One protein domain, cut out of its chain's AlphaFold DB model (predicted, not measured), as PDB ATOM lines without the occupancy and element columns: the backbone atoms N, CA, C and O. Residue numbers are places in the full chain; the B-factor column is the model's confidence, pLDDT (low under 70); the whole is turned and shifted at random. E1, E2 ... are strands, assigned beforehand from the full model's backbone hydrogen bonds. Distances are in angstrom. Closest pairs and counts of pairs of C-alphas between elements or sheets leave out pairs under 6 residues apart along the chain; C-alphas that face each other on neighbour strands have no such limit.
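This is residues 5 to 71 of the 117 residues of the protein "Galactose mutarotase-like enzyme" of Rhizobium etli (UniProt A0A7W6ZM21). With little regular structure, the model has two small parts far from each other: a three-stranded sheet, E1 to E3, and a hairpin, E4 and E5, joined by residues 29 to 60. The printed part has 67 residues, no named helix and five strands, E1 to E5 along the chain, holding 24 residues; the class is all strand, both sheets antiparallel. It is extended and flat, radius of gyration of the C-alphas 17.1 A, spans 54 by 28 by 15 A.

E1, residues 5 to 8, begins at C-alpha 5 (-4.418, 20.305, 141.746). E2 is residues 12 to 17, 16.9 A; E3, 23 to 28, 14.6 A; E4, 61 to 64. E5, 67 to 70, ends at C-alpha 70 (16.668, -1.269, 128.449).

E1, E2 and E3 form a meander, each strand the antiparallel neighbour of the one before, with N 7 and O 14 at 2.9 A and N 13 and O 27 at 2.9 A. Hairpin E4 and E5 has N 69 and O 62 at 2.8 A. E3 and E4 are apart.

The farthest C-alphas, Asp 30 and Asp 66, are 54.8 A apart. The link E3 to E4 is long. The printed part has no cut, and no printed residue is under 70 in pLDDT.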
ATOM      1  N   ILE A   5      -4.493  18.843 141.777       95.62
ATOM      2  CA  ILE A   5      -4.418  20.305 141.746       95.62
ATOM      3  C   ILE A   5      -5.450  20.800 140.740       95.62
ATOM      4  O   ILE A   5      -5.462  20.368 139.587       95.62
ATOM      5  N   ARG A   6      -6.297  21.739 141.168       95.00
ATOM      6  CA  ARG A   6      -7.286  22.387 140.307       95.00
ATOM      7  C   ARG A   6      -6.791  23.766 139.886       95.00
ATOM      8  O   ARG A   6      -6.453  24.588 140.734       95.00
ATOM      9  N   ILE A   7      -6.773  24.019 138.584       95.19
ATOM     10  CA  ILE A   7      -6.371  25.292 137.976       95.19
ATOM     11  C   ILE A   7      -7.527  25.751 137.097       95.19
ATOM     12  O   ILE A   7      -8.026  24.972 136.292       95.19
ATOM     13  N   GLY A   8      -7.981  26.992 137.229       95.25
ATOM     14  CA  GLY A   8      -9.100  27.462 136.420       95.25
ATOM     15  C   GLY A   8      -9.246  28.972 136.360       95.25
ATOM     16  O   GLY A   8      -8.586  29.710 137.091       95.25
ATOM     17  N   ASN A   9     -10.124  29.405 135.465       95.12
ATOM     18  CA  ASN A   9     -10.560  30.783 135.268       95.12
ATOM     19  C   ASN A   9     -12.090  30.819 135.055       95.12
ATOM     20  O   ASN A   9     -12.758  29.792 135.160       95.12
ATOM     21  N   GLN A  10     -12.653  31.990 134.735       94.50
ATOM     22  CA  GLN A  10     -14.094  32.150 134.466       94.50
ATOM     23  C   GLN A  10     -14.653  31.322 133.291       94.50
ATOM     24  O   GLN A  10     -15.869  31.220 133.164       94.50
ATOM     25  N   HIS A  11     -13.809  30.730 132.443       94.06
ATOM     26  CA  HIS A  11     -14.242  29.955 131.277       94.06
ATOM     27  C   HIS A  11     -13.998  28.456 131.436       94.06
ATOM     28  O   HIS A  11     -14.792  27.650 130.961       94.06
ATOM     29  N   LEU A  12     -12.884  28.070 132.058       94.62
ATOM     30  CA  LEU A  12     -12.405  26.694 132.084       94.62
ATOM     31  C   LEU A  12     -11.789  26.359 133.438       94.62
ATOM     32  O   LEU A  12     -11.048  27.153 134.016       94.62
ATOM     33  N   ALA A  13     -12.038  25.139 133.898       95.06
ATOM     34  CA  ALA A  13     -11.364  24.536 135.035       95.06
ATOM     35  C   ALA A  13     -10.724  23.209 134.622       95.06
ATOM     36  O   ALA A  13     -11.311  22.417 133.885       95.06
ATOM     37  N   VAL A  14      -9.518  22.976 135.122       94.25
ATOM     38  CA  VAL A  14      -8.688  21.809 134.844       94.25
ATOM     39  C   VAL A  14      -8.299  21.165 136.159       94.25
ATOM     40  O   VAL A  14      -7.916  21.861 137.100       94.25
ATOM     41  N   GLU A  15      -8.354  19.841 136.215       93.88
ATOM     42  CA  GLU A  15      -7.810  19.064 137.328       93.88
ATOM     43  C   GLU A  15      -6.617  18.247 136.848       93.88
ATOM     44  O   GLU A  15      -6.694  17.563 135.825       93.88
ATOM     45  N   VAL A  16      -5.509  18.332 137.580       93.00
ATOM     46  CA  VAL A  16      -4.234  17.701 137.232       93.00
ATOM     47  C   VAL A  16      -3.749  16.852 138.402       93.00
ATOM     48  O   VAL A  16      -3.652  17.326 139.533       93.00
ATOM     49  N   SER A  17      -3.415  15.595 138.126       91.06
ATOM     50  CA  SER A  17      -2.797  14.690 139.092       91.06
ATOM     51  C   SER A  17      -1.312  14.999 139.235       91.06
ATOM     52  O   SER A  17      -0.587  15.102 138.250       91.06
ATOM     53  N   SER A  18      -0.828  15.066 140.472       89.88
ATOM     54  CA  SER A  18       0.609  15.138 140.779       89.88
ATOM     55  C   SER A  18       1.390  13.916 140.286       89.88
ATOM     56  O   SER A  18       2.595  14.008 140.053       89.88
ATOM     57  N   LEU A  19       0.724  12.774 140.085       86.19
ATOM     58  CA  LEU A  19       1.335  11.604 139.469       86.19
ATOM     59  C   LEU A  19       1.380  11.790 137.952       86.19
ATOM     60  O   LEU A  19       0.346  11.801 137.289       86.19
ATOM     61  N   GLY A  20       2.591  11.946 137.415       82.38
ATOM     62  CA  GLY A  20       2.820  12.074 135.974       82.38
ATOM     63  C   GLY A  20       2.295  13.371 135.351       82.38
ATOM     64  O   GLY A  20       2.256  13.450 134.128       82.38
ATOM     65  N   ALA A  21       1.888  14.355 136.169       85.06
ATOM     66  CA  ALA A  21       1.246  15.600 135.728       85.06
ATOM     67  C   ALA A  21       0.086  15.353 134.740       85.06
ATOM     68  O   ALA A  21      -0.140  16.116 133.802       85.06
ATOM     69  N   GLU A  22      -0.647  14.255 134.947       87.31
ATOM     70  CA  GLU A  22      -1.729  13.832 134.065       87.31
ATOM     71  C   GLU A  22      -2.977  14.687 134.296       87.31
ATOM     72  O   GLU A  22      -3.474  14.795 135.421       87.31
ATOM     73  N   MET A  23      -3.528  15.238 133.217       91.31
ATOM     74  CA  MET A  23      -4.822  15.912 133.252       91.31
ATOM     75  C   MET A  23      -5.943  14.891 133.478       91.31
ATOM     76  O   MET A  23      -6.067  13.917 132.736       91.31
ATOM     77  N   GLN A  24      -6.758  15.126 134.502       91.06
ATOM     78  CA  GLN A  24      -7.833  14.235 134.944       91.06
ATOM     79  C   GLN A  24      -9.217  14.736 134.524       91.06
ATOM     80  O   GLN A  24     -10.096  13.926 134.236       91.06
ATOM     81  N   ALA A  25      -9.407  16.057 134.452       91.81
ATOM     82  CA  ALA A  25     -10.655  16.669 134.008       91.81
ATOM     83  C   ALA A  25     -10.412  18.024 133.336       91.81
ATOM     84  O   ALA A  25      -9.490  18.755 133.701       91.81
ATOM     85  N   LEU A  26     -11.281  18.360 132.382       93.19
ATOM     86  CA  LEU A  26     -11.358  19.668 131.736       93.19
ATOM     87  C   LEU A  26     -12.834  20.044 131.595       93.19
ATOM     88  O   LEU A  26     -13.566  19.391 130.850       93.19
ATOM     89  N   THR A  27     -13.265  21.083 132.301       94.88
ATOM     90  CA  THR A  27     -14.672  21.493 132.382       94.88
ATOM     91  C   THR A  27     -14.844  22.946 131.951       94.88
ATOM     92  O   THR A  27     -14.080  23.806 132.383       94.88
ATOM     93  N   SER A  28     -15.848  23.220 131.114       93.25
ATOM     94  CA  SER A  28     -16.257  24.583 130.731       93.25
ATOM     95  C   SER A  28     -17.149  25.227 131.787       93.25
ATOM     96  O   SER A  28     -17.820  24.525 132.545       93.25
ATOM     97  N   SER A  29     -17.245  26.553 131.766       91.75
ATOM     98  CA  SER A  29     -18.221  27.336 132.535       91.75
ATOM     99  C   SER A  29     -19.659  26.859 132.324       91.75
ATOM    100  O   SER A  29     -20.470  26.912 133.241       91.75
ATOM    101  N   ASP A  30     -19.953  26.315 131.142       91.44
ATOM    102  CA  ASP A  30     -21.273  25.786 130.769       91.44
ATOM    103  C   ASP A  30     -21.525  24.360 131.304       91.44
ATOM    104  O   ASP A  30     -22.492  23.705 130.917       91.44
ATOM    105  N   GLY A  31     -20.617  23.827 132.130       88.44
ATOM    106  CA  GLY A  31     -20.710  22.498 132.746       88.44
ATOM    107  C   GLY A  31     -20.280  21.327 131.855       88.44
ATOM    108  O   GLY A  31     -20.297  20.180 132.296       88.44
ATOM    109  N   ARG A  32     -19.868  21.576 130.606       90.94
ATOM    110  CA  ARG A  32     -19.412  20.519 129.682       90.94
ATOM    111  C   ARG A  32     -18.042  19.971 130.085       90.94
ATOM    112  O   ARG A  32     -17.119  20.756 130.293       90.94
ATOM    113  N   SER A  33     -17.903  18.643 130.116       90.94
ATOM    114  CA  SER A  33     -16.610  17.956 130.241       90.94
ATOM    115  C   SER A  33     -16.035  17.656 128.861       90.94
ATOM    116  O   SER A  33     -16.696  17.029 128.036       90.94
ATOM    117  N   TRP A  34     -14.804  18.095 128.623       88.81
ATOM    118  CA  TRP A  34     -14.116  17.952 127.338       88.81
ATOM    119  C   TRP A  34     -13.097  16.816 127.321       88.81
ATOM    120  O   TRP A  34     -12.674  16.391 126.248       88.81
ATOM    121  N   LEU A  35     -12.692  16.328 128.494       91.81
ATOM    122  CA  LEU A  35     -11.735  15.235 128.605       91.81
ATOM    123  C   LEU A  35     -12.451  13.888 128.734       91.81
ATOM    124  O   LEU A  35     -13.485  13.783 129.397       91.81
ATOM    125  N   TRP A  36     -11.865  12.856 128.124       89.62
ATOM    126  CA  TRP A  36     -12.299  11.471 128.279       89.62
ATOM    127  C   TRP A  36     -12.253  11.028 129.747       89.62
ATOM    128  O   TRP A  36     -11.284  11.278 130.466       89.62
ATOM    129  N   THR A  37     -13.297  10.327 130.186       83.31
ATOM    130  CA  THR A  37     -13.484   9.906 131.581       83.31
ATOM    131  C   THR A  37     -12.567   8.763 132.012       83.31
ATOM    132  O   THR A  37     -12.437   8.542 133.215       83.31
ATOM    133  N   GLY A  38     -11.895   8.073 131.085       83.38
ATOM    134  CA  GLY A  38     -11.023   6.936 131.403       83.38
ATOM    135  C   GLY A  38     -11.798   5.645 131.675       83.38
ATOM    136  O   GLY A  38     -11.385   4.858 132.524       83.38
ATOM    137  N   ASP A  39     -12.946   5.444 131.016       85.19
ATOM    138  CA  ASP A  39     -13.731   4.217 131.168       85.19
ATOM    139  C   ASP A  39     -12.925   3.006 130.674       85.19
ATOM    140  O   ASP A  39     -12.644   2.867 129.482       85.19
ATOM    141  N   ALA A  40     -12.570   2.118 131.605       84.12
ATOM    142  CA  ALA A  40     -11.752   0.939 131.357       84.12
ATOM    143  C   ALA A  40     -12.395  -0.075 130.397       84.12
ATOM    144  O   ALA A  40     -11.667  -0.885 129.823       84.12
ATOM    145  N   THR A  41     -13.715  -0.024 130.184       84.12
ATOM    146  CA  THR A  41     -14.393  -0.848 129.173       84.12
ATOM    147  C   THR A  41     -13.908  -0.524 127.760       84.12
ATOM    148  O   THR A  41     -13.843  -1.419 126.919       84.12
ATOM    149  N   TYR A  42     -13.522   0.728 127.507       84.31
ATOM    150  CA  TYR A  42     -13.047   1.174 126.198       84.31
ATOM    151  C   TYR A  42     -11.562   1.532 126.229       84.31
ATOM    152  O   TYR A  42     -10.782   1.058 125.404       84.31
ATOM    153  N   TRP A  43     -11.163   2.368 127.187       79.94
ATOM    154  CA  TRP A  43      -9.794   2.817 127.372       79.94
ATOM    155  C   TRP A  43      -9.599   3.432 128.763       79.94
ATOM    156  O   TRP A  43     -10.125   4.503 129.069       79.94
ATOM    157  N   ALA A  44      -8.785   2.768 129.587       82.12
ATOM    158  CA  ALA A  44      -8.504   3.176 130.965       82.12
ATOM    159  C   ALA A  44      -7.557   4.388 131.098       82.12
ATOM    160  O   ALA A  44      -7.367   4.897 132.199       82.12
ATOM    161  N   GLY A  45      -6.914   4.824 130.009       80.12
ATOM    162  CA  GLY A  45      -6.023   5.986 130.027       80.12
ATOM    163  C   GLY A  45      -6.785   7.300 129.859       80.12
ATOM    164  O   GLY A  45      -7.877   7.312 129.293       80.12
ATOM    165  N   ARG A  46      -6.197   8.410 130.319       86.06
ATOM    166  CA  ARG A  46      -6.658   9.764 129.978       86.06
ATOM    167  C   ARG A  46      -5.599  10.477 129.146       86.06
ATOM    168  O   ARG A  46      -5.425  10.159 127.976       86.06
ATOM    169  N   SER A  47      -4.869  11.419 129.733       84.38
ATOM    170  CA  SER A  47      -3.878  12.240 129.034       84.38
ATOM    171  C   SER A  47      -2.483  12.050 129.639       84.38
ATOM    172  O   SER A  47      -1.942  12.995 130.227       84.38
ATOM    173  N   PRO A  48      -1.887  10.847 129.531       82.56
ATOM    174  CA  PRO A  48      -0.562  10.591 130.076       82.56
ATOM    175  C   PRO A  48       0.498  11.420 129.344       82.56
ATOM    176  O   PRO A  48       0.482  11.535 128.116       82.56
ATOM    177  N   ILE A  49       1.456  11.968 130.092       82.75
ATOM    178  CA  ILE A  49       2.613  12.649 129.506       82.75
ATOM    179  C   ILE A  49       3.573  11.600 128.946       82.75
ATOM    180  O   ILE A  49       4.134  10.787 129.677       82.75
ATOM    181  N   LEU A  50       3.781  11.634 127.629       80.88
ATOM    182  CA  LEU A  50       4.591  10.658 126.906       80.88
ATOM    183  C   LEU A  50       6.049  11.132 126.798       80.88
ATOM    184  O   LEU A  50       6.467  11.673 125.775       80.88
ATOM    185  N   PHE A  51       6.821  10.955 127.869       78.06
ATOM    186  CA  PHE A  51       8.245  11.293 127.920       78.06
ATOM    187  C   PHE A  51       9.061  10.130 128.507       78.06
ATOM    188  O   PHE A  51       8.599   9.510 129.463       78.06
ATOM    189  N   PRO A  52      10.277   9.817 128.010       75.06
ATOM    190  CA  PRO A  52      11.046  10.481 126.944       75.06
ATOM    191  C   PRO A  52      10.794   9.949 125.526       75.06
ATOM    192  O   PRO A  52      11.305  10.518 124.564       75.06
ATOM    193  N   ILE A  53      10.029   8.865 125.378       75.19
ATOM    194  CA  ILE A  53       9.668   8.292 124.077       75.19
ATOM    195  C   ILE A  53       8.153   8.165 123.936       75.19
ATOM    196  O   ILE A  53       7.436   7.961 124.915       75.19
ATOM    197  N   VAL A  54       7.679   8.237 122.695       76.38
ATOM    198  CA  VAL A  54       6.280   7.994 122.335       76.38
ATOM    199  C   VAL A  54       6.167   6.577 121.762       76.38
ATOM    200  O   VAL A  54       6.847   6.245 120.792       76.38
ATOM    201  N   GLY A  55       5.310   5.739 122.352       73.12
ATOM    202  CA  GLY A  55       5.072   4.359 121.908       73.12
ATOM    203  C   GLY A  55       6.024   3.317 122.515       73.12
ATOM    204  O   GLY A  55       6.562   3.498 123.608       73.12
ATOM    205  N   LYS A  56       6.191   2.182 121.820       74.75
ATOM    206  CA  LYS A  56       7.035   1.058 122.258       74.75
ATOM    207  C   LYS A  56       8.381   1.067 121.529       74.75
ATOM    208  O   LYS A  56       8.417   1.086 120.300       74.75
ATOM    209  N   ALA A  57       9.480   0.998 122.282       75.88
ATOM    210  CA  ALA A  57      10.806   0.791 121.709       75.88
ATOM    211  C   ALA A  57      10.918  -0.629 121.109       75.88
ATOM    212  O   ALA A  57      10.449  -1.587 121.736       75.88
ATOM    213  N   PRO A  58      11.535  -0.807 119.926       75.44
ATOM    214  CA  PRO A  58      11.810  -2.136 119.382       75.44
ATOM    215  C   PRO A  58      12.591  -2.987 120.388       75.44
ATOM    216  O   PRO A  58      13.587  -2.530 120.946       75.44
ATOM    217  N   ASP A  59      12.114  -4.206 120.642       76.88
ATOM    218  CA  ASP A  59      12.678  -5.133 121.635       76.88
ATOM    219  C   ASP A  59      12.869  -4.534 123.045       76.88
ATOM    220  O   ASP A  59      13.726  -5.002 123.798       76.88
ATOM    221  N   ASP A  60      12.094  -3.495 123.394       77.25
ATOM    222  CA  ASP A  60      12.181  -2.760 124.665       77.25
ATOM    223  C   ASP A  60      13.600  -2.205 124.936       77.25
ATOM    224  O   ASP A  60      14.072  -2.130 126.075       77.25
ATOM    225  N   LYS A  61      14.311  -1.821 123.863       79.12
ATOM    226  CA  LYS A  61      15.694  -1.327 123.902       79.12
ATOM    227  C   LYS A  61      15.856  -0.023 123.127       79.12
ATOM    228  O   LYS A  61      15.410   0.100 121.988       79.12
ATOM    229  N   LEU A  62      16.574   0.925 123.723       79.75
ATOM    230  CA  LEU A  62      17.014   2.156 123.070       79.75
ATOM    231  C   LEU A  62      18.538   2.135 122.909       79.75
ATOM    232  O   LEU A  62      19.265   1.943 123.879       79.75
ATOM    233  N   ALA A  63      19.029   2.354 121.690       79.69
ATOM    234  CA  ALA A  63      20.454   2.543 121.430       79.69
ATOM    235  C   ALA A  63      20.793   4.040 121.412       79.69
ATOM    236  O   ALA A  63      20.216   4.793 120.625       79.69
ATOM    237  N   ILE A  64      21.735   4.461 122.256       82.06
ATOM    238  CA  ILE A  64      22.285   5.820 122.270       82.06
ATOM    239  C   ILE A  64      23.777   5.698 121.945       82.06
ATOM    240  O   ILE A  64      24.564   5.204 122.750       82.06
ATOM    241  N   GLY A  65      24.160   6.095 120.729       83.94
ATOM    242  CA  GLY A  65      25.510   5.860 120.212       83.94
ATOM    243  C   GLY A  65      25.792   4.365 120.048       83.94
ATOM    244  O   GLY A  65      25.080   3.678 119.316       83.94
ATOM    245  N   ASP A  66      26.819   3.874 120.740       85.12
ATOM    246  CA  ASP A  66      27.234   2.466 120.707       85.12
ATOM    247  C   ASP A  66      26.734   1.661 121.919       85.12
ATOM    248  O   ASP A  66      27.031   0.472 122.047       85.12
ATOM    249  N   THR A  67      25.951   2.282 122.807       80.44
ATOM    250  CA  THR A  67      25.442   1.651 124.029       80.44
ATOM    251  C   THR A  67      23.938   1.409 123.937       80.44
ATOM    252  O   THR A  67      23.174   2.265 123.493       80.44
ATOM    253  N   VAL A  68      23.509   0.217 124.360       83.81
ATOM    254  CA  VAL A  68      22.104  -0.205 124.364       83.81
ATOM    255  C   VAL A  68      21.574  -0.187 125.791       83.81
ATOM    256  O   VAL A  68      22.144  -0.833 126.669       83.81
ATOM    257  N   TYR A  69      20.462   0.508 126.000       81.12
ATOM    258  CA  TYR A  69      19.791   0.635 127.286       81.12
ATOM    259  C   TYR A  69      18.420  -0.051 127.247       81.12
ATOM    260  O   TYR A  69      17.698   0.091 126.253       81.12
ATOM    261  N   PRO A  70      18.037  -0.794 128.302       79.12
ATOM    262  CA  PRO A  70      16.668  -1.269 128.449       79.12
ATOM    263  C   PRO A  70      15.738  -0.074 128.668       79.12
ATOM    264  O   PRO A  70      16.076   0.863 129.392       79.12
ATOM    265  N   MET A  71      14.568  -0.101 128.042       71.12
ATOM    266  CA  MET A  71      13.596   0.978 128.126       71.12
ATOM    267  C   MET A  71      12.208   0.410 128.378       71.12
ATOM    268  O   MET A  71      11.666  -0.322 127.554       71.12
TER     269      MET A  71